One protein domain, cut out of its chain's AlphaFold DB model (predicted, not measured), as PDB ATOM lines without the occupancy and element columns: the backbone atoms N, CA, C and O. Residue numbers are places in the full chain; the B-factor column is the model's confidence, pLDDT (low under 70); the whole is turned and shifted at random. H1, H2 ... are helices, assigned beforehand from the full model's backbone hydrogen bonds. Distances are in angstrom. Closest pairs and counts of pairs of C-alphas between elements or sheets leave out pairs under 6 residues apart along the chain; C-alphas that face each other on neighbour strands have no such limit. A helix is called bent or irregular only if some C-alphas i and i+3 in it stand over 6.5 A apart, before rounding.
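This is residues 51 to 136 of the 141 residues of an uncharacterized protein of Folsomia candida (UniProt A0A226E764). Five helices make a loosely closed ring: H2 and H4 lie side by side, H5 folds back from H4 at a corner to reach H1, and H3 meets H1 at one end. The 86 printed residues hold H1 to H5 in that order and no named strand: all helix, compact, radius of gyration of the C-alphas 12.2 A. The C-alphas span 34 by 26 by 17 A.

Find C-alpha 52 at (211.146, 216.976, 145.143); from there H1 runs through residues 52 to 60. H2, residues 70 to 81, measures 16.2 A, and H3 takes residues 88 to 95. H4, residues 101 to 116, is the longest at 23.1 A; it is irregular, but only just: C-alphas 111 and 114 are 6.7 A apart. H5, residues 120 to 134, covers 21.2 A and ends with C-alpha 134 at (205.532, 211.498, 135.228).

Begin with H1, which touches H3 at a steep tilt of 64 degrees; their closest C-alphas, Asp 52 and Gln 88, are 4.7 A apart. H5 touches H1 with residues 130 to 134 alone, at a shallow tilt of 29 degrees, opposite ways; look at C-alphas 58 and 131, the closest, 5.6 A. H2 touches H4, closest C-alphas Cys 76 and Cys 108, 5.8 A, at 33 degrees, shallow but only just. H4 touches H5 with residues 109 to 114 alone, closest C-alphas Leu 113 and Ala 120, 6.0 A. H2 and H3 are close but not clearly touching, C-alphas 81 and 94 being closest at 6.2 A. H1 and H4 are apart. In H1, H2 and H3 every O i to N i+4 pair is within hydrogen-bond range; H4 has 9 of 12, H5 10 of 11.

The C-alphas of Asn 51 and Gly 117, the farthest apart, are 34.5 A apart. The printed part has no cut, no link is long, and no printed residue is under 70 in pLDDT.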
ATOM      1  N   ASN A  51     210.144 212.143 145.409       98.06
ATOM      2  CA  ASN A  51     211.145 213.159 145.755       98.06
ATOM      3  C   ASN A  51     210.803 214.535 145.141       98.06
ATOM      4  O   ASN A  51     209.964 214.626 144.244       98.06
ATOM      5  N   ASP A  52     211.472 215.607 145.580       98.25
ATOM      6  CA  ASP A  52     211.146 216.976 145.143       98.25
ATOM      7  C   ASP A  52     211.135 217.155 143.618       98.25
ATOM      8  O   ASP A  52     210.267 217.845 143.084       98.25
ATOM      9  N   ALA A  53     212.048 216.504 142.891       98.38
ATOM     10  CA  ALA A  53     212.077 216.588 141.433       98.38
ATOM     11  C   ALA A  53     210.826 215.955 140.800       98.38
ATOM     12  O   ALA A  53     210.248 216.522 139.871       98.38
ATOM     13  N   VAL A  54     210.383 214.804 141.315       98.44
ATOM     14  CA  VAL A  54     209.140 214.159 140.872       98.44
ATOM     15  C   VAL A  54     207.926 214.990 141.279       98.44
ATOM     16  O   VAL A  54     207.054 215.211 140.442       98.44
ATOM     17  N   ALA A  55     207.876 215.502 142.511       98.50
ATOM     18  CA  ALA A  55     206.783 216.353 142.982       98.50
ATOM     19  C   ALA A  55     206.619 217.600 142.096       98.50
ATOM     20  O   ALA A  55     205.516 217.898 141.643       98.50
ATOM     21  N   GLN A  56     207.720 218.267 141.736       98.62
ATOM     22  CA  GLN A  56     207.696 219.410 140.820       98.62
ATOM     23  C   GLN A  56     207.180 219.037 139.426       98.62
ATOM     24  O   GLN A  56     206.339 219.749 138.874       98.62
ATOM     25  N   GLN A  57     207.640 217.920 138.853       98.50
ATOM     26  CA  GLN A  57     207.156 217.449 137.550       98.50
ATOM     27  C   GLN A  57     205.668 217.087 137.597       98.50
ATOM     28  O   GLN A  57     204.904 217.445 136.701       98.50
ATOM     29  N   PHE A  58     205.242 216.421 138.668       98.56
ATOM     30  CA  PHE A  58     203.857 216.039 138.895       98.56
ATOM     31  C   PHE A  58     202.954 217.267 139.050       98.56
ATOM     32  O   PHE A  58     201.861 217.331 138.479       98.56
ATOM     33  N   TYR A  59     203.424 218.270 139.793       98.56
ATOM     34  CA  TYR A  59     202.713 219.520 140.015       98.56
ATOM     35  C   TYR A  59     202.668 220.412 138.771       98.56
ATOM     36  O   TYR A  59     201.669 221.096 138.548       98.56
ATOM     37  N   ALA A  60     203.688 220.364 137.908       98.50
ATOM     38  CA  ALA A  60     203.713 221.105 136.647       98.50
ATOM     39  C   ALA A  60     202.540 220.747 135.712       98.50
ATOM     40  O   ALA A  60     202.154 221.562 134.871       98.50
ATOM     41  N   CYS A  61     201.916 219.578 135.897       98.56
ATOM     42  CA  CYS A  61     200.686 219.205 135.203       98.56
ATOM     43  C   CYS A  61     199.478 220.091 135.566       98.56
ATOM     44  O   CYS A  61     198.545 220.196 134.773       98.56
ATOM     45  N   TYR A  62     199.483 220.784 136.713       98.00
ATOM     46  CA  TYR A  62     198.450 221.756 137.097       98.00
ATOM     47  C   TYR A  62     198.637 223.122 136.407       98.00
ATOM     48  O   TYR A  62     198.676 224.189 137.040       98.00
ATOM     49  N   ASN A  63     198.703 223.086 135.078       97.94
ATOM     50  CA  ASN A  63     198.887 224.228 134.193       97.94
ATOM     51  C   ASN A  63     197.689 224.361 133.239       97.94
ATOM     52  O   ASN A  63     197.328 223.388 132.585       97.94
ATOM     53  N   GLU A  64     197.100 225.558 133.123       96.75
ATOM     54  CA  GLU A  64     195.929 225.812 132.259       96.75
ATOM     55  C   GLU A  64     196.195 225.538 130.770       96.75
ATOM     56  O   GLU A  64     195.274 225.208 130.028       96.75
ATOM     57  N   ALA A  65     197.450 225.632 130.321       96.69
ATOM     58  CA  ALA A  65     197.830 225.306 128.947       96.69
ATOM     59  C   ALA A  65     197.825 223.791 128.659       96.69
ATOM     60  O   ALA A  65     197.837 223.393 127.496       96.69
ATOM     61  N   ILE A  66     197.826 222.947 129.698       95.81
ATOM     62  CA  ILE A  66     197.845 221.478 129.591       95.81
ATOM     63  C   ILE A  66     196.490 220.900 130.012       95.81
ATOM     64  O   ILE A  66     195.911 220.067 129.313       95.81
ATOM     65  N   VAL A  67     195.992 221.345 131.166       97.06
ATOM     66  CA  VAL A  67     194.780 220.857 131.816       97.06
ATOM     67  C   VAL A  67     193.787 222.011 131.924       97.06
ATOM     68  O   VAL A  67     194.023 222.933 132.706       97.06
ATOM     69  N   PRO A  68     192.659 221.974 131.197       95.38
ATOM     70  CA  PRO A  68     191.648 223.014 131.321       95.38
ATOM     71  C   PRO A  68     191.072 223.026 132.742       95.38
ATOM     72  O   PRO A  68     190.691 221.984 133.279       95.38
ATOM     73  N   GLY A  69     191.007 224.205 133.360       96.06
ATOM     74  CA  GLY A  69     190.529 224.372 134.731       96.06
ATOM     75  C   GLY A  69     191.548 223.960 135.796       96.06
ATOM     76  O   GLY A  69     191.163 223.720 136.943       96.06
ATOM     77  N   ALA A  70     192.842 223.877 135.460       97.25
ATOM     78  CA  ALA A  70     193.931 223.538 136.385       97.25
ATOM     79  C   ALA A  70     193.915 224.363 137.686       97.25
ATOM     80  O   ALA A  70     194.257 223.869 138.763       97.25
ATOM     81  N   THR A  71     193.485 225.621 137.616       97.38
ATOM     82  CA  THR A  71     193.337 226.513 138.771       97.38
ATOM     83  C   THR A  71     192.329 225.965 139.781       97.38
ATOM     84  O   THR A  71     192.562 226.059 140.987       97.38
ATOM     85  N   SER A  72     191.253 225.319 139.321       97.75
ATOM     86  CA  SER A  72     190.288 224.648 140.201       97.75
ATOM     87  C   SER A  72     190.914 223.478 140.947       97.75
ATOM     88  O   SER A  72     190.681 223.338 142.145       97.75
ATOM     89  N   PHE A  73     191.760 222.681 140.288       97.88
ATOM     90  CA  PHE A  73     192.483 221.592 140.949       97.88
ATOM     91  C   PHE A  73     193.406 222.129 142.050       97.88
ATOM     92  O   PHE A  73     193.339 221.657 143.183       97.88
ATOM     93  N   LYS A  74     194.205 223.166 141.765       98.31
ATOM     94  CA  LYS A  74     195.103 223.791 142.761       98.31
ATOM     95  C   LYS A  74     194.343 224.401 143.937       98.31
ATOM     96  O   LYS A  74     194.729 224.221 145.096       98.31
ATOM     97  N   ALA A  75     193.234 225.083 143.655       98.25
ATOM     98  CA  ALA A  75     192.371 225.640 144.687       98.25
ATOM     99  C   ALA A  75     191.775 224.535 145.573       98.25
ATOM    100  O   ALA A  75     191.775 224.662 146.795       98.25
ATOM    101  N   CYS A  76     191.326 223.427 144.976       98.19
ATOM    102  CA  CYS A  76     190.803 222.285 145.717       98.19
ATOM    103  C   CYS A  76     191.876 221.551 146.528       98.19
ATOM    104  O   CYS A  76     191.575 221.121 147.640       98.19
ATOM    105  N   GLN A  77     193.116 221.444 146.035       98.06
ATOM    106  CA  GLN A  77     194.233 220.908 146.823       98.06
ATOM    107  C   GLN A  77     194.443 221.742 148.085       98.06
ATOM    108  O   GLN A  77     194.362 221.221 149.194       98.06
ATOM    109  N   THR A  78     194.583 223.056 147.910       98.00
ATOM    110  CA  THR A  78     194.784 223.997 149.019       98.00
ATOM    111  C   THR A  78     193.612 223.944 150.006       98.00
ATOM    112  O   THR A  78     193.816 223.889 151.212       98.00
ATOM    113  N   GLN A  79     192.371 223.890 149.517       98.19
ATOM    114  CA  GLN A  79     191.180 223.847 150.368       98.19
ATOM    115  C   GLN A  79     191.049 222.537 151.163       98.19
ATOM    116  O   GLN A  79     190.590 222.553 152.303       98.19
ATOM    117  N   VAL A  80     191.382 221.393 150.560       97.94
ATOM    118  CA  VAL A  80     191.137 220.075 151.165       97.94
ATOM    119  C   VAL A  80     192.342 219.576 151.951       97.94
ATOM    120  O   VAL A  80     192.176 219.075 153.067       97.94
ATOM    121  N   TYR A  81     193.541 219.719 151.397       97.06
ATOM    122  CA  TYR A  81     194.791 219.236 151.982       97.06
ATOM    123  C   TYR A  81     195.593 220.330 152.689       97.06
ATOM    124  O   TYR A  81     196.463 220.006 153.486       97.06
ATOM    125  N   GLY A  82     195.301 221.612 152.443       97.94
ATOM    126  CA  GLY A  82     196.058 222.733 153.015       97.94
ATOM    127  C   GLY A  82     197.355 223.055 152.272       97.94
ATOM    128  O   GLY A  82     197.989 224.061 152.571       97.94
ATOM    129  N   VAL A  83     197.736 222.232 151.293       98.38
ATOM    130  CA  VAL A  83     198.998 222.325 150.551       98.38
ATOM    131  C   VAL A  83     198.776 222.052 149.066       98.38
ATOM    132  O   VAL A  83     197.715 221.578 148.656       98.38
ATOM    133  N   GLN A  84     199.792 222.350 148.263       98.19
ATOM    134  CA  GLN A  84     199.873 221.995 146.849       98.19
ATOM    135  C   GLN A  84     200.982 220.961 146.666       98.19
ATOM    136  O   GLN A  84     201.976 221.018 147.373       98.19
ATOM    137  N   MET A  85     200.823 220.002 145.756       97.56
ATOM    138  CA  MET A  85     201.748 218.861 145.605       97.56
ATOM    139  C   MET A  85     203.086 219.205 144.915       97.56
ATOM    140  O   MET A  85     203.577 218.422 144.111       97.56
ATOM    141  N   ASP A  86     203.661 220.377 145.181       98.12
ATOM    142  CA  ASP A  86     204.844 220.947 144.516       98.12
ATOM    143  C   ASP A  86     206.191 220.620 145.189       98.12
ATOM    144  O   ASP A  86     207.250 220.943 144.650       98.12
ATOM    145  N   THR A  87     206.155 219.958 146.343       98.69
ATOM    146  CA  THR A  87     207.324 219.478 147.092       98.69
ATOM    147  C   THR A  87     207.062 218.075 147.625       98.69
ATOM    148  O   THR A  87     205.905 217.683 147.807       98.69
ATOM    149  N   GLN A  88     208.123 217.331 147.929       98.44
ATOM    150  CA  GLN A  88     208.041 216.013 148.553       98.44
ATOM    151  C   GLN A  88     207.220 216.070 149.848       98.44
ATOM    152  O   GLN A  88     206.268 215.312 149.997       98.44
ATOM    153  N   ALA A  89     207.514 217.023 150.738       98.44
ATOM    154  CA  ALA A  89     206.817 217.161 152.020       98.44
ATOM    155  C   ALA A  89     205.306 217.437 151.861       98.44
ATOM    156  O   ALA A  89     204.478 216.983 152.660       98.44
ATOM    157  N   ASN A  90     204.917 218.162 150.811       98.56
ATOM    158  CA  ASN A  90     203.505 218.387 150.523       98.56
ATOM    159  C   ASN A  90     202.835 217.140 149.935       98.56
ATOM    160  O   ASN A  90     201.678 216.863 150.258       98.56
ATOM    161  N   VAL A  91     203.544 216.363 149.112       98.19
ATOM    162  CA  VAL A  91     203.048 215.061 148.646       98.19
ATOM    163  C   VAL A  91     202.884 214.097 149.825       98.19
ATOM    164  O   VAL A  91     201.822 213.489 149.939       98.19
ATOM    165  N   ASP A  92     203.837 214.047 150.760       98.12
ATOM    166  CA  ASP A  92     203.727 213.282 152.012       98.12
ATOM    167  C   ASP A  92     202.454 213.659 152.792       98.12
ATOM    168  O   ASP A  92     201.699 212.797 153.255       98.12
ATOM    169  N   THR A  93     202.159 214.960 152.886       97.62
ATOM    170  CA  THR A  93     200.938 215.479 153.529       97.62
ATOM    171  C   THR A  93     199.668 214.992 152.822       97.62
ATOM    172  O   THR A  93     198.693 214.607 153.471       97.62
ATOM    173  N   VAL A  94     199.658 214.975 151.487       96.81
ATOM    174  CA  VAL A  94     198.514 214.485 150.705       96.81
ATOM    175  C   VAL A  94     198.345 212.972 150.853       96.81
ATOM    176  O   VAL A  94     197.230 212.510 151.113       96.81
ATOM    177  N   CYS A  95     199.433 212.207 150.747       96.50
ATOM    178  CA  CYS A  95     199.440 210.747 150.847       96.50
ATOM    179  C   CYS A  95     199.052 210.242 152.246       96.50
ATOM    180  O   CYS A  95     198.448 209.178 152.374       96.50
ATOM    181  N   SER A  96     199.332 211.023 153.294       96.25
ATOM    182  CA  SER A  96     198.939 210.729 154.681       96.25
ATOM    183  C   SER A  96     197.574 211.305 155.085       96.25
ATOM    184  O   SER A  96     197.115 211.070 156.202       96.25
ATOM    185  N   GLY A  97     196.878 212.015 154.187       91.12
ATOM    186  CA  GLY A  97     195.649 212.758 154.494       91.12
ATOM    187  C   GLY A  97     194.441 211.914 154.936       91.12
ATOM    188  O   GLY A  97     193.429 212.474 155.361       91.12
ATOM    189  N   GLY A  98     194.531 210.587 154.860       88.44
ATOM    190  CA  GLY A  98     193.458 209.666 155.228       88.44
ATOM    191  C   GLY A  98     192.394 209.490 154.134       88.44
ATOM    192  O   GLY A  98     192.383 210.208 153.127       88.44
ATOM    193  N   PRO A  99     191.477 208.522 154.313       87.81
ATOM    194  CA  PRO A  99     190.575 208.065 153.253       87.81
ATOM    195  C   PRO A  99     189.557 209.123 152.803       87.81
ATOM    196  O   PRO A  99     189.118 209.097 151.655       87.81
ATOM    197  N   ASP A 100     189.218 210.089 153.661       91.62
ATOM    198  CA  ASP A 100     188.155 211.066 153.388       91.62
ATOM    199  C   ASP A 100     188.609 212.255 152.535       91.62
ATOM    200  O   ASP A 100     187.784 212.957 151.940       91.62
ATOM    201  N   LYS A 101     189.916 212.527 152.461       93.31
ATOM    202  CA  LYS A 101     190.413 213.707 151.744       93.31
ATOM    203  C   LYS A 101     190.244 213.570 150.237       93.31
ATOM    204  O   LYS A 101     189.791 214.518 149.601       93.31
ATOM    205  N   PHE A 102     190.529 212.398 149.672       89.75
ATOM    206  CA  PHE A 102     190.421 212.190 148.227       89.75
ATOM    207  C   PHE A 102     188.976 212.352 147.704       89.75
ATOM    208  O   PHE A 102     188.781 213.128 146.764       89.75
ATOM    209  N   PRO A 103     187.936 211.758 148.328       92.31
ATOM    210  CA  PRO A 103     186.543 212.038 147.969       92.31
ATOM    211  C   PRO A 103     186.168 213.521 148.068       92.31
ATOM    212  O   PRO A 103     185.502 214.049 147.178       92.31
ATOM    213  N   ARG A 104     186.624 214.230 149.111       96.50
ATOM    214  CA  ARG A 104     186.355 215.672 149.277       96.50
ATOM    215  C   ARG A 104     187.049 216.515 148.210       96.50
ATOM    216  O   ARG A 104     186.466 217.481 147.720       96.50
ATOM    217  N   TYR A 105     188.266 216.142 147.831       95.38
ATOM    218  CA  TYR A 105     189.003 216.767 146.738       95.38
ATOM    219  C   TYR A 105     188.285 216.581 145.398       95.38
ATOM    220  O   TYR A 105     188.027 217.566 144.705       95.38
ATOM    221  N   ALA A 106     187.868 215.352 145.082       92.94
ATOM    222  CA  ALA A 106     187.093 215.057 143.881       92.94
ATOM    223  C   ALA A 106     185.770 215.845 143.845       92.94
ATOM    224  O   ALA A 106     185.457 216.480 142.839       92.94
ATOM    225  N   ALA A 107     185.032 215.883 144.959       93.81
ATOM    226  CA  ALA A 107     183.798 216.659 145.069       93.81
ATOM    227  C   ALA A 107     184.031 218.164 144.849       93.81
ATOM    228  O   ALA A 107     183.258 218.811 144.143       93.81
ATOM    229  N   CYS A 108     185.117 218.721 145.395       97.00
ATOM    230  CA  CYS A 108     185.489 220.118 145.172       97.00
ATOM    231  C   CYS A 108     185.734 220.418 143.684       97.00
ATOM    232  O   CYS A 108     185.239 221.422 143.172       97.00
ATOM    233  N   ILE A 109     186.455 219.543 142.975       95.25
ATOM    234  CA  ILE A 109     186.727 219.704 141.539       95.25
ATOM    235  C   ILE A 109     185.422 219.672 140.741       95.25
ATOM    236  O   ILE A 109     185.166 220.574 139.942       95.25
ATOM    237  N   LEU A 110     184.582 218.662 140.988       93.00
ATOM    238  CA  LEU A 110     183.304 218.487 140.293       93.00
ATOM    239  C   LEU A 110     182.342 219.654 140.537       93.00
ATOM    240  O   LEU A 110     181.563 219.987 139.650       93.00
ATOM    241  N   ALA A 111     182.423 220.304 141.699       93.81
ATOM    242  CA  ALA A 111     181.651 221.505 141.981       93.81
ATOM    243  C   ALA A 111     182.188 222.742 141.246       93.81
ATOM    244  O   ALA A 111     181.395 223.586 140.853       93.81
ATOM    245  N   ARG A 112     183.508 222.884 141.055       94.88
ATOM    246  CA  ARG A 112     184.120 224.116 140.514       94.88
ATOM    247  C   ARG A 112     184.226 224.160 138.992       94.88
ATOM    248  O   ARG A 112     183.984 225.217 138.413       94.88
ATOM    249  N   LEU A 113     184.583 223.050 138.346       92.50
ATOM    250  CA  LEU A 113     184.817 223.023 136.895       92.50
ATOM    251  C   LEU A 113     183.602 223.472 136.055       92.50
ATOM    252  O   LEU A 113     183.806 224.242 135.112       92.50
ATOM    253  N   PRO A 114     182.346 223.114 136.400       90.75
ATOM    254  CA  PRO A 114     181.179 223.574 135.646       90.75
ATOM    255  C   PRO A 114     181.007 225.099 135.636       90.75
ATOM    256  O   PRO A 114     180.624 225.658 134.612       90.75
ATOM    257  N   PHE A 115     181.357 225.798 136.726       91.06
ATOM    258  CA  PHE A 115     181.296 227.268 136.784       91.06
ATOM    259  C   PHE A 115     182.317 227.955 135.868       91.06
ATOM    260  O   PHE A 115     182.207 229.149 135.614       91.06
ATOM    261  N   GLN A 116     183.301 227.208 135.366       89.00
ATOM    262  CA  GLN A 116     184.303 227.681 134.409       89.00
ATOM    263  C   GLN A 116     183.978 227.250 132.971       89.00
ATOM    264  O   GLN A 116     184.781 227.479 132.073       89.00
ATOM    265  N   GLY A 117     182.831 226.596 132.742       91.62
ATOM    266  CA  GLY A 117     182.498 226.010 131.443       91.62
ATOM    267  C   GLY A 117     183.408 224.837 131.056       91.62
ATOM    268  O   GLY A 117     183.490 224.486 129.881       91.62
ATOM    269  N   VAL A 118     184.103 224.231 132.025       92.19
ATOM    270  CA  VAL A 118     185.055 223.141 131.789       92.19
ATOM    271  C   VAL A 118     184.385 221.791 132.022       92.19
ATOM    272  O   VAL A 118     183.794 221.531 133.072       92.19
ATOM    273  N   CYS A 119     184.532 220.889 131.052       90.88
ATOM    274  CA  CYS A 119     184.095 219.507 131.190       90.88
ATOM    275  C   CYS A 119     185.021 218.735 132.142       90.88
ATOM    276  O   CYS A 119     186.215 218.575 131.872       90.88
ATOM    277  N   ALA A 120     184.462 218.223 133.243       90.62
ATOM    278  CA  ALA A 120     185.241 217.580 134.297       90.62
ATOM    279  C   ALA A 120     186.028 216.360 133.815       90.62
ATOM    280  O   ALA A 120     187.197 216.212 134.155       90.62
ATOM    281  N   THR A 121     185.423 215.507 132.990       90.50
ATOM    282  CA  THR A 121     186.111 214.313 132.480       90.50
ATOM    283  C   THR A 121     187.280 214.685 131.583       90.50
ATOM    284  O   THR A 121     188.323 214.065 131.676       90.50
ATOM    285  N   THR A 122     187.135 215.706 130.730       91.94
ATOM    286  CA  THR A 122     188.201 216.146 129.829       91.94
ATOM    287  C   THR A 122     189.369 216.688 130.639       91.94
ATOM    288  O   THR A 122     190.515 216.348 130.361       91.94
ATOM    289  N   ALA A 123     189.082 217.484 131.670       94.56
ATOM    290  CA  ALA A 123     190.101 218.010 132.565       94.56
ATOM    291  C   ALA A 123     190.818 216.896 133.346       94.56
ATOM    292  O   ALA A 123     192.045 216.853 133.363       94.56
ATOM    293  N   ILE A 124     190.068 215.962 133.944       95.06
ATOM    294  CA  ILE A 124     190.632 214.822 134.681       95.06
ATOM    295  C   ILE A 124     191.466 213.940 133.747       95.06
ATOM    296  O   ILE A 124     192.591 213.592 134.092       95.06
ATOM    297  N   HIS A 125     190.963 213.632 132.553       95.06
ATOM    298  CA  HIS A 125     191.685 212.845 131.560       95.06
ATOM    299  C   HIS A 125     193.012 213.504 131.176       95.06
ATOM    300  O   HIS A 125     194.055 212.862 131.224       95.06
ATOM    301  N   LYS A 126     193.004 214.809 130.869       96.75
ATOM    302  CA  LYS A 126     194.229 215.559 130.546       96.75
ATOM    303  C   LYS A 126     195.222 215.599 131.700       96.75
ATOM    304  O   LYS A 126     196.427 215.479 131.476       96.75
ATOM    305  N   LEU A 127     194.725 215.736 132.926       97.75
ATOM    306  CA  LEU A 127     195.573 215.676 134.107       97.75
ATOM    307  C   LEU A 127     196.214 214.289 134.251       97.75
ATOM    308  O   LEU A 127     197.429 214.203 134.423       97.75
ATOM    309  N   ASN A 128     195.426 213.223 134.097       98.06
ATOM    310  CA  ASN A 128     195.904 211.844 134.145       98.06
ATOM    311  C   ASN A 128     196.911 211.537 133.025       98.06
ATOM    312  O   ASN A 128     197.919 210.894 133.290       98.06
ATOM    313  N   GLU A 129     196.708 212.032 131.799       97.81
ATOM    314  CA  GLU A 129     197.678 211.884 130.703       97.81
ATOM    315  C   GLU A 129     199.040 212.492 131.060       97.81
ATOM    316  O   GLU A 129     200.082 211.916 130.741       97.81
ATOM    317  N   CYS A 130     199.049 213.663 131.698       98.62
ATOM    318  CA  CYS A 130     200.283 214.325 132.109       98.62
ATOM    319  C   CYS A 130     200.938 213.602 133.294       98.62
ATOM    320  O   CYS A 130     202.098 213.197 133.217       98.62
ATOM    321  N   GLN A 131     200.185 213.378 134.370       98.50
ATOM    322  CA  GLN A 131     200.698 212.784 135.606       98.50
ATOM    323  C   GLN A 131     201.047 211.302 135.447       98.50
ATOM    324  O   GLN A 131     202.029 210.833 136.016       98.50
ATOM    325  N   GLY A 132     200.306 210.578 134.609       98.19
ATOM    326  CA  GLY A 132     200.617 209.207 134.223       98.19
ATOM    327  C   GLY A 132     201.971 209.095 133.529       98.19
ATOM    328  O   GLY A 132     202.706 208.156 133.804       98.19
ATOM    329  N   LYS A 133     202.374 210.078 132.709       98.38
ATOM    330  CA  LYS A 133     203.728 210.103 132.126       98.38
ATOM    331  C   LYS A 133     204.805 210.313 133.184       98.38
ATOM    332  O   LYS A 133     205.805 209.606 133.154       98.38
ATOM    333  N   VAL A 134     204.589 211.239 134.121       98.38
ATOM    334  CA  VAL A 134     205.532 211.498 135.228       98.38
ATOM    335  C   VAL A 134     205.721 210.242 136.082       98.38
ATOM    336  O   VAL A 134     206.848 209.878 136.400       98.38
ATOM    337  N   MET A 135     204.628 209.542 136.395       98.19
ATOM    338  CA  MET A 135     204.651 208.347 137.245       98.19
ATOM    339  C   MET A 135     204.867 207.034 136.484       98.19
ATOM    340  O   MET A 135     204.839 205.967 137.094       98.19
ATOM    341  N   ASN A 136     205.056 207.088 135.162       97.75
ATOM    342  CA  ASN A 136     205.126 205.917 134.287       97.75
ATOM    343  C   ASN A 136     203.927 204.946 134.452       97.75
ATOM    344  O   ASN A 136     204.080 203.724 134.437       97.75
TER     345      ASN A 136